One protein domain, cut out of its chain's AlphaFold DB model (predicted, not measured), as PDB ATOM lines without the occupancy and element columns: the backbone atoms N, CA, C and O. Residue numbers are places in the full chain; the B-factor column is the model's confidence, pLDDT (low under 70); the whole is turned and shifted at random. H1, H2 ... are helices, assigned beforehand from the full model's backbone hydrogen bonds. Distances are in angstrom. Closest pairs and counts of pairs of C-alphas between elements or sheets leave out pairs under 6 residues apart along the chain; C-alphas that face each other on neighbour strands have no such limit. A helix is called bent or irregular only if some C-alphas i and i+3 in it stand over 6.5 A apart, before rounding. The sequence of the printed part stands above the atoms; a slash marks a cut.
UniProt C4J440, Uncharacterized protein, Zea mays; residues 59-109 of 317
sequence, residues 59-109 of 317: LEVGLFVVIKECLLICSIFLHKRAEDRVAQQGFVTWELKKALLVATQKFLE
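What this domain is: This is residues 59 to 109 of the 317 residues of an uncharacterized protein of Zea mays (UniProt C4J440). Two long helices, H2 and H1, run side by side in opposite directions as the two arms of a long, narrow U, and a short link of residues 80 to 85 closes one end of it. H1 and H2 stay apart, with no C-alpha of the one within 8 A of the other, and the other end of the U is open, where Leu 59 and Glu 109 lie. The printed part has 51 residues with two named helices, H1 then H2 along the chain, and no named strand; the class is all helix. The whole is loose, with a radius of gyration of the C-alphas of 13.2 A and spans of 38 by 19 by 7 A.

How they stand to each other: The longest helix is H2, residues 86 to 107. H1, residues 59 to 79, is apart from it: no C-alpha of the one is within 8 A of the other. Along y the N-to-C direction is -0.92 for H2 and 0.92 for H1. Residues 59 to 69 of H1 stand free, as do residues 82 to 88, of which 86 to 88 belong to H2, and residues 101 to 109, of which 101 to 107 belong to H2. In H1 every O i to N i+4 pair is within hydrogen-bond range; in H2 15 of 18 are.

Where its parts are: H2 has 22 residues and measures 32.4 A from C-alpha 86 at (55.901, 59.979, 13.102) to C-alpha 107 at (48.282, 30.473, 24.253). It is irregular, but only just: C-alphas 87 and 90 are 6.7 A apart. H1 has 21 residues and measures 30.0 A, beginning at C-alpha 59 at (37.509, 29.702, 25.250).

The domain as a whole: The two C-alphas farthest apart are those of Glu 83 and Glu 109, at 39.5 A, while those of Leu 59 and Glu 109 are 14.3 A apart. The printed part has no cut, and the link from H1 to H2, 6 residues, is short. The mean pLDDT of the printed part is 70.8, and 21 residues are under 70, among them residues 80 to 92 and 106 to 109.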
ATOM      1  N   LEU A  59      36.289  29.223  25.899       66.88
ATOM      2  CA  LEU A  59      37.509  29.702  25.250       66.88
ATOM      3  C   LEU A  59      37.225  30.875  24.299       66.88
ATOM      4  O   LEU A  59      38.013  31.817  24.224       66.88
ATOM      5  N   GLU A  60      36.095  30.832  23.589       71.69
ATOM      6  CA  GLU A  60      35.667  31.885  22.667       71.69
ATOM      7  C   GLU A  60      35.312  33.175  23.415       71.69
ATOM      8  O   GLU A  60      35.767  34.257  23.034       71.69
ATOM      9  N   VAL A  61      34.590  33.063  24.535       80.19
ATOM     10  CA  VAL A  61      34.266  34.211  25.394       80.19
ATOM     11  C   VAL A  61      35.536  34.804  26.011       80.19
ATOM     12  O   VAL A  61      35.720  36.023  25.971       80.19
ATOM     13  N   GLY A  62      36.449  33.965  26.509       84.06
ATOM     14  CA  GLY A  62      37.729  34.424  27.054       84.06
ATOM     15  C   GLY A  62      38.586  35.153  26.013       84.06
ATOM     16  O   GLY A  62      39.086  36.251  26.270       84.06
ATOM     17  N   LEU A  63      38.704  34.595  24.806       83.19
ATOM     18  CA  LEU A  63      39.471  35.203  23.719       83.19
ATOM     19  C   LEU A  63      38.850  36.529  23.255       83.19
ATOM     20  O   LEU A  63      39.575  37.488  22.983       83.19
ATOM     21  N   PHE A  64      37.520  36.613  23.208       81.06
ATOM     22  CA  PHE A  64      36.814  37.836  22.837       81.06
ATOM     23  C   PHE A  64      37.064  38.979  23.832       81.06
ATOM     24  O   PHE A  64      37.314  40.113  23.412       81.06
ATOM     25  N   VAL A  65      37.069  38.686  25.138       87.06
ATOM     26  CA  VAL A  65      37.382  39.675  26.185       87.06
ATOM     27  C   VAL A  65      38.818  40.183  26.039       87.06
ATOM     28  O   VAL A  65      39.030  41.395  25.972       87.06
ATOM     29  N   VAL A  66      39.789  39.280  25.871       86.69
ATOM     30  CA  VAL A  66      41.206  39.649  25.706       86.69
ATOM     31  C   VAL A  66      41.425  40.494  24.447       86.69
ATOM     32  O   VAL A  66      42.159  41.484  24.483       86.69
ATOM     33  N   ILE A  67      40.763  40.163  23.333       88.06
ATOM     34  CA  ILE A  67      40.847  40.952  22.094       88.06
ATOM     35  C   ILE A  67      40.264  42.353  22.304       88.06
ATOM     36  O   ILE A  67      40.860  43.338  21.862       88.06
ATOM     37  N   LYS A  68      39.124  42.465  22.993       88.75
ATOM     38  CA  LYS A  68      38.467  43.748  23.255       88.75
ATOM     39  C   LYS A  68      39.334  44.664  24.122       88.75
ATOM     40  O   LYS A  68      39.474  45.843  23.798       88.75
ATOM     41  N   GLU A  69      39.959  44.128  25.167       87.56
ATOM     42  CA  GLU A  69      40.883  44.885  26.021       87.56
ATOM     43  C   GLU A  69      42.150  45.304  25.267       87.56
ATOM     44  O   GLU A  69      42.550  46.469  25.331       87.56
ATOM     45  N   CYS A  70      42.732  44.406  24.464       88.38
ATOM     46  CA  CYS A  70      43.878  44.738  23.612       88.38
ATOM     47  C   CYS A  70      43.559  45.884  22.640       88.38
ATOM     48  O   CYS A  70      44.374  46.793  22.465       88.38
ATOM     49  N   LEU A  71      42.377  45.866  22.018       88.38
ATOM     50  CA  LEU A  71      41.937  46.920  21.101       88.38
ATOM     51  C   LEU A  71      41.691  48.251  21.818       88.38
ATOM     52  O   LEU A  71      42.016  49.297  21.257       88.38
ATOM     53  N   LEU A  72      41.171  48.222  23.047       86.62
ATOM     54  CA  LEU A  72      40.957  49.418  23.864       86.62
ATOM     55  C   LEU A  72      42.284  50.063  24.283       86.62
ATOM     56  O   LEU A  72      42.453  51.276  24.190       86.62
ATOM     57  N   ILE A  73      43.268  49.256  24.677       86.38
ATOM     58  CA  ILE A  73      44.616  49.752  24.974       86.38
ATOM     59  C   ILE A  73      45.225  50.363  23.705       86.38
ATOM     60  O   ILE A  73      45.713  51.494  23.729       86.38
ATOM     61  N   CYS A  74      45.130  49.667  22.567       80.88
ATOM     62  CA  CYS A  74      45.630  50.180  21.290       80.88
ATOM     63  C   CYS A  74      44.954  51.495  20.878       80.88
ATOM     64  O   CYS A  74      45.639  52.385  20.375       80.88
ATOM     65  N   SER A  75      43.644  51.644  21.090       82.00
ATOM     66  CA  SER A  75      42.924  52.869  20.733       82.00
ATOM     67  C   SER A  75      43.324  54.047  21.619       82.00
ATOM     68  O   SER A  75      43.532  55.134  21.092       82.00
ATOM     69  N   ILE A  76      43.540  53.836  22.922       81.50
ATOM     70  CA  ILE A  76      44.047  54.873  23.835       81.50
ATOM     71  C   ILE A  76      45.454  55.317  23.413       81.50
ATOM     72  O   ILE A  76      45.724  56.515  23.319       81.50
ATOM     73  N   PHE A  77      46.341  54.367  23.101       76.06
ATOM     74  CA  PHE A  77      47.697  54.679  22.645       76.06
ATOM     75  C   PHE A  77      47.725  55.367  21.280       76.06
ATOM     76  O   PHE A  77      48.573  56.227  21.060       76.06
ATOM     77  N   LEU A  78      46.822  55.018  20.363       76.56
ATOM     78  CA  LEU A  78      46.717  55.683  19.062       76.56
ATOM     79  C   LEU A  78      46.097  57.077  19.188       76.56
ATOM     80  O   LEU A  78      46.577  58.013  18.554       76.56
ATOM     81  N   HIS A  79      45.076  57.236  20.033       73.38
ATOM     82  CA  HIS A  79      44.373  58.505  20.192       73.38
ATOM     83  C   HIS A  79      45.229  59.547  20.915       73.38
ATOM     84  O   HIS A  79      45.282  60.695  20.480       73.38
ATOM     85  N   LYS A  80      45.962  59.144  21.961       62.84
ATOM     86  CA  LYS A  80      46.849  60.036  22.727       62.84
ATOM     87  C   LYS A  80      48.115  60.437  21.959       62.84
ATOM     88  O   LYS A  80      48.842  61.321  22.386       62.84
ATOM     89  N   ARG A  81      48.396  59.771  20.835       54.56
ATOM     90  CA  ARG A  81      49.620  59.948  20.040       54.56
ATOM     91  C   ARG A  81      49.381  60.587  18.676       54.56
ATOM     92  O   ARG A  81      50.331  60.792  17.930       54.56
ATOM     93  N   ALA A  82      48.133  60.939  18.367       51.59
ATOM     94  CA  ALA A  82      47.803  61.759  17.207       51.59
ATOM     95  C   ALA A  82      48.395  63.183  17.298       51.59
ATOM     96  O   ALA A  82      48.421  63.886  16.294       51.59
ATOM     97  N   GLU A  83      48.915  63.585  18.461       55.97
ATOM     98  CA  GLU A  83      49.514  64.906  18.674       55.97
ATOM     99  C   GLU A  83      51.049  64.925  18.514       55.97
ATOM    100  O   GLU A  83      51.591  65.954  18.124       55.97
ATOM    101  N   ASP A  84      51.757  63.792  18.666       52.59
ATOM    102  CA  ASP A  84      53.231  63.763  18.670       52.59
ATOM    103  C   ASP A  84      53.856  62.751  17.681       52.59
ATOM    104  O   ASP A  84      53.983  61.554  17.932       52.59
ATOM    105  N   ARG A  85      54.282  63.309  16.539       48.34
ATOM    106  CA  ARG A  85      55.314  62.909  15.550       48.34
ATOM    107  C   ARG A  85      55.616  61.417  15.248       48.34
ATOM    108  O   ARG A  85      56.061  60.606  16.056       48.34
ATOM    109  N   VAL A  86      55.628  61.179  13.930       52.91
ATOM    110  CA  VAL A  86      55.901  59.979  13.102       52.91
ATOM    111  C   VAL A  86      57.128  59.115  13.475       52.91
ATOM    112  O   VAL A  86      57.157  57.929  13.149       52.91
ATOM    113  N   ALA A  87      58.130  59.624  14.195       48.91
ATOM    114  CA  ALA A  87      59.357  58.862  14.482       48.91
ATOM    115  C   ALA A  87      59.186  57.790  15.580       48.91
ATOM    116  O   ALA A  87      59.902  56.790  15.604       48.91
ATOM    117  N   GLN A  88      58.208  57.952  16.473       50.44
ATOM    118  CA  GLN A  88      58.021  57.067  17.630       50.44
ATOM    119  C   GLN A  88      57.053  55.891  17.345       50.44
ATOM    120  O   GLN A  88      56.911  54.958  18.148       50.44
ATOM    121  N   GLN A  89      56.409  55.906  16.174       52.25
ATOM    122  CA  GLN A  89      55.404  54.932  15.743       52.25
ATOM    123  C   GLN A  89      56.020  53.568  15.385       52.25
ATOM    124  O   GLN A  89      55.431  52.531  15.696       52.25
ATOM    125  N   GLY A  90      57.235  53.544  14.825       62.84
ATOM    126  CA  GLY A  90      57.933  52.300  14.473       62.84
ATOM    127  C   GLY A  90      58.282  51.434  15.688       62.84
ATOM    128  O   GLY A  90      58.055  50.224  15.669       62.84
ATOM    129  N   PHE A  91      58.746  52.059  16.773       61.09
ATOM    130  CA  PHE A  91      59.185  51.355  17.980       61.09
ATOM    131  C   PHE A  91      58.024  50.690  18.732       61.09
ATOM    132  O   PHE A  91      58.089  49.515  19.077       61.09
ATOM    133  N   VAL A  92      56.908  51.403  18.907       63.75
ATOM    134  CA  VAL A  92      55.734  50.846  19.607       63.75
ATOM    135  C   VAL A  92      55.037  49.783  18.766       63.75
ATOM    136  O   VAL A  92      54.571  48.788  19.309       63.75
ATOM    137  N   THR A  93      55.025  49.926  17.438       70.81
ATOM    138  CA  THR A  93      54.479  48.881  16.560       70.81
ATOM    139  C   THR A  93      55.316  47.601  16.629       70.81
ATOM    140  O   THR A  93      54.770  46.501  16.546       70.81
ATOM    141  N   TRP A  94      56.636  47.725  16.791       67.88
ATOM    142  CA  TRP A  94      57.534  46.589  16.973       67.88
ATOM    143  C   TRP A  94      57.342  45.904  18.331       67.88
ATOM    144  O   TRP A  94      57.149  44.689  18.372       67.88
ATOM    145  N   GLU A  95      57.305  46.669  19.424       76.31
ATOM    146  CA  GLU A  95      57.082  46.122  20.769       76.31
ATOM    147  C   GLU A  95      55.695  45.483  20.912       76.31
ATOM    148  O   GLU A  95      55.574  44.379  21.438       76.31
ATOM    149  N   LEU A  96      54.651  46.095  20.343       75.56
ATOM    150  CA  LEU A  96      53.306  45.515  20.346       75.56
ATOM    151  C   LEU A  96      53.260  44.197  19.558       75.56
ATOM    152  O   LEU A  96      52.661  43.222  20.010       75.56
ATOM    153  N   LYS A  97      53.930  44.131  18.398       73.12
ATOM    154  CA  LYS A  97      54.052  42.884  17.627       73.12
ATOM    155  C   LYS A  97      54.786  41.808  18.416       73.12
ATOM    156  O   LYS A  97      54.363  40.657  18.391       73.12
ATOM    157  N   LYS A  98      55.857  42.172  19.120       77.56
ATOM    158  CA  LYS A  98      56.634  41.247  19.947       77.56
ATOM    159  C   LYS A  98      55.809  40.726  21.126       77.56
ATOM    160  O   LYS A  98      55.757  39.516  21.330       77.56
ATOM    161  N   ALA A  99      55.107  41.605  21.838       74.38
ATOM    162  CA  ALA A  99      54.217  41.232  22.934       74.38
ATOM    163  C   ALA A  99      53.080  40.312  22.458       74.38
ATOM    164  O   ALA A  99      52.822  39.284  23.081       74.38
ATOM    165  N   LEU A 100      52.461  40.619  21.313       76.25
ATOM    166  CA  LEU A 100      51.416  39.786  20.716       76.25
ATOM    167  C   LEU A 100      51.942  38.406  20.293       76.25
ATOM    168  O   LEU A 100      51.251  37.400  20.457       76.25
ATOM    169  N   LEU A 101      53.169  38.340  19.775       74.12
ATOM    170  CA  LEU A 101      53.794  37.087  19.351       74.12
ATOM    171  C   LEU A 101      54.154  36.201  20.555       74.12
ATOM    172  O   LEU A 101      53.898  35.002  20.536       74.12
ATOM    173  N   VAL A 102      54.647  36.799  21.641       75.12
ATOM    174  CA  VAL A 102      54.900  36.091  22.908       75.12
ATOM    175  C   VAL A 102      53.593  35.631  23.556       75.12
ATOM    176  O   VAL A 102      53.513  34.505  24.043       75.12
ATOM    177  N   ALA A 103      52.554  36.470  23.543       68.19
ATOM    178  CA  ALA A 103      51.245  36.106  24.075       68.19
ATOM    179  C   ALA A 103      50.641  34.934  23.291       68.19
ATOM    180  O   ALA A 103      50.262  33.929  23.884       68.19
ATOM    181  N   THR A 104      50.623  35.009  21.958       66.19
ATOM    182  CA  THR A 104      50.088  33.924  21.116       66.19
ATOM    183  C   THR A 104      50.884  32.630  21.256       66.19
ATOM    184  O   THR A 104      50.275  31.566  21.269       66.19
ATOM    185  N   GLN A 105      52.203  32.692  21.453       72.25
ATOM    186  CA  GLN A 105      53.013  31.505  21.736       72.25
ATOM    187  C   GLN A 105      52.660  30.853  23.082       72.25
ATOM    188  O   GLN A 105      52.597  29.629  23.154       72.25
ATOM    189  N   LYS A 106      52.368  31.646  24.122       67.00
ATOM    190  CA  LYS A 106      51.893  31.125  25.417       67.00
ATOM    191  C   LYS A 106      50.492  30.513  25.333       67.00
ATOM    192  O   LYS A 106      50.220  29.538  26.019       67.00
ATOM    193  N   PHE A 107      49.615  31.049  24.483       58.88
ATOM    194  CA  PHE A 107      48.282  30.473  24.253       58.88
ATOM    195  C   PHE A 107      48.306  29.234  23.342       58.88
ATOM    196  O   PHE A 107      47.437  28.375  23.458       58.88
ATOM    197  N   LEU A 108      49.302  29.119  22.457       49.16
ATOM    198  CA  LEU A 108      49.522  27.958  21.583       49.16
ATOM    199  C   LEU A 108      50.367  26.856  22.226       49.16
ATOM    200  O   LEU A 108      50.638  25.847  21.571       49.16
ATOM    201  N   GLU A 109      50.746  26.993  23.499       46.88
ATOM    202  CA  GLU A 109      51.257  25.883  24.301       46.88
ATOM    203  C   GLU A 109      50.091  24.938  24.637       46.88
ATOM    204  O   GLU A 109      49.607  24.820  25.762       46.88
TER     205      GLU A 109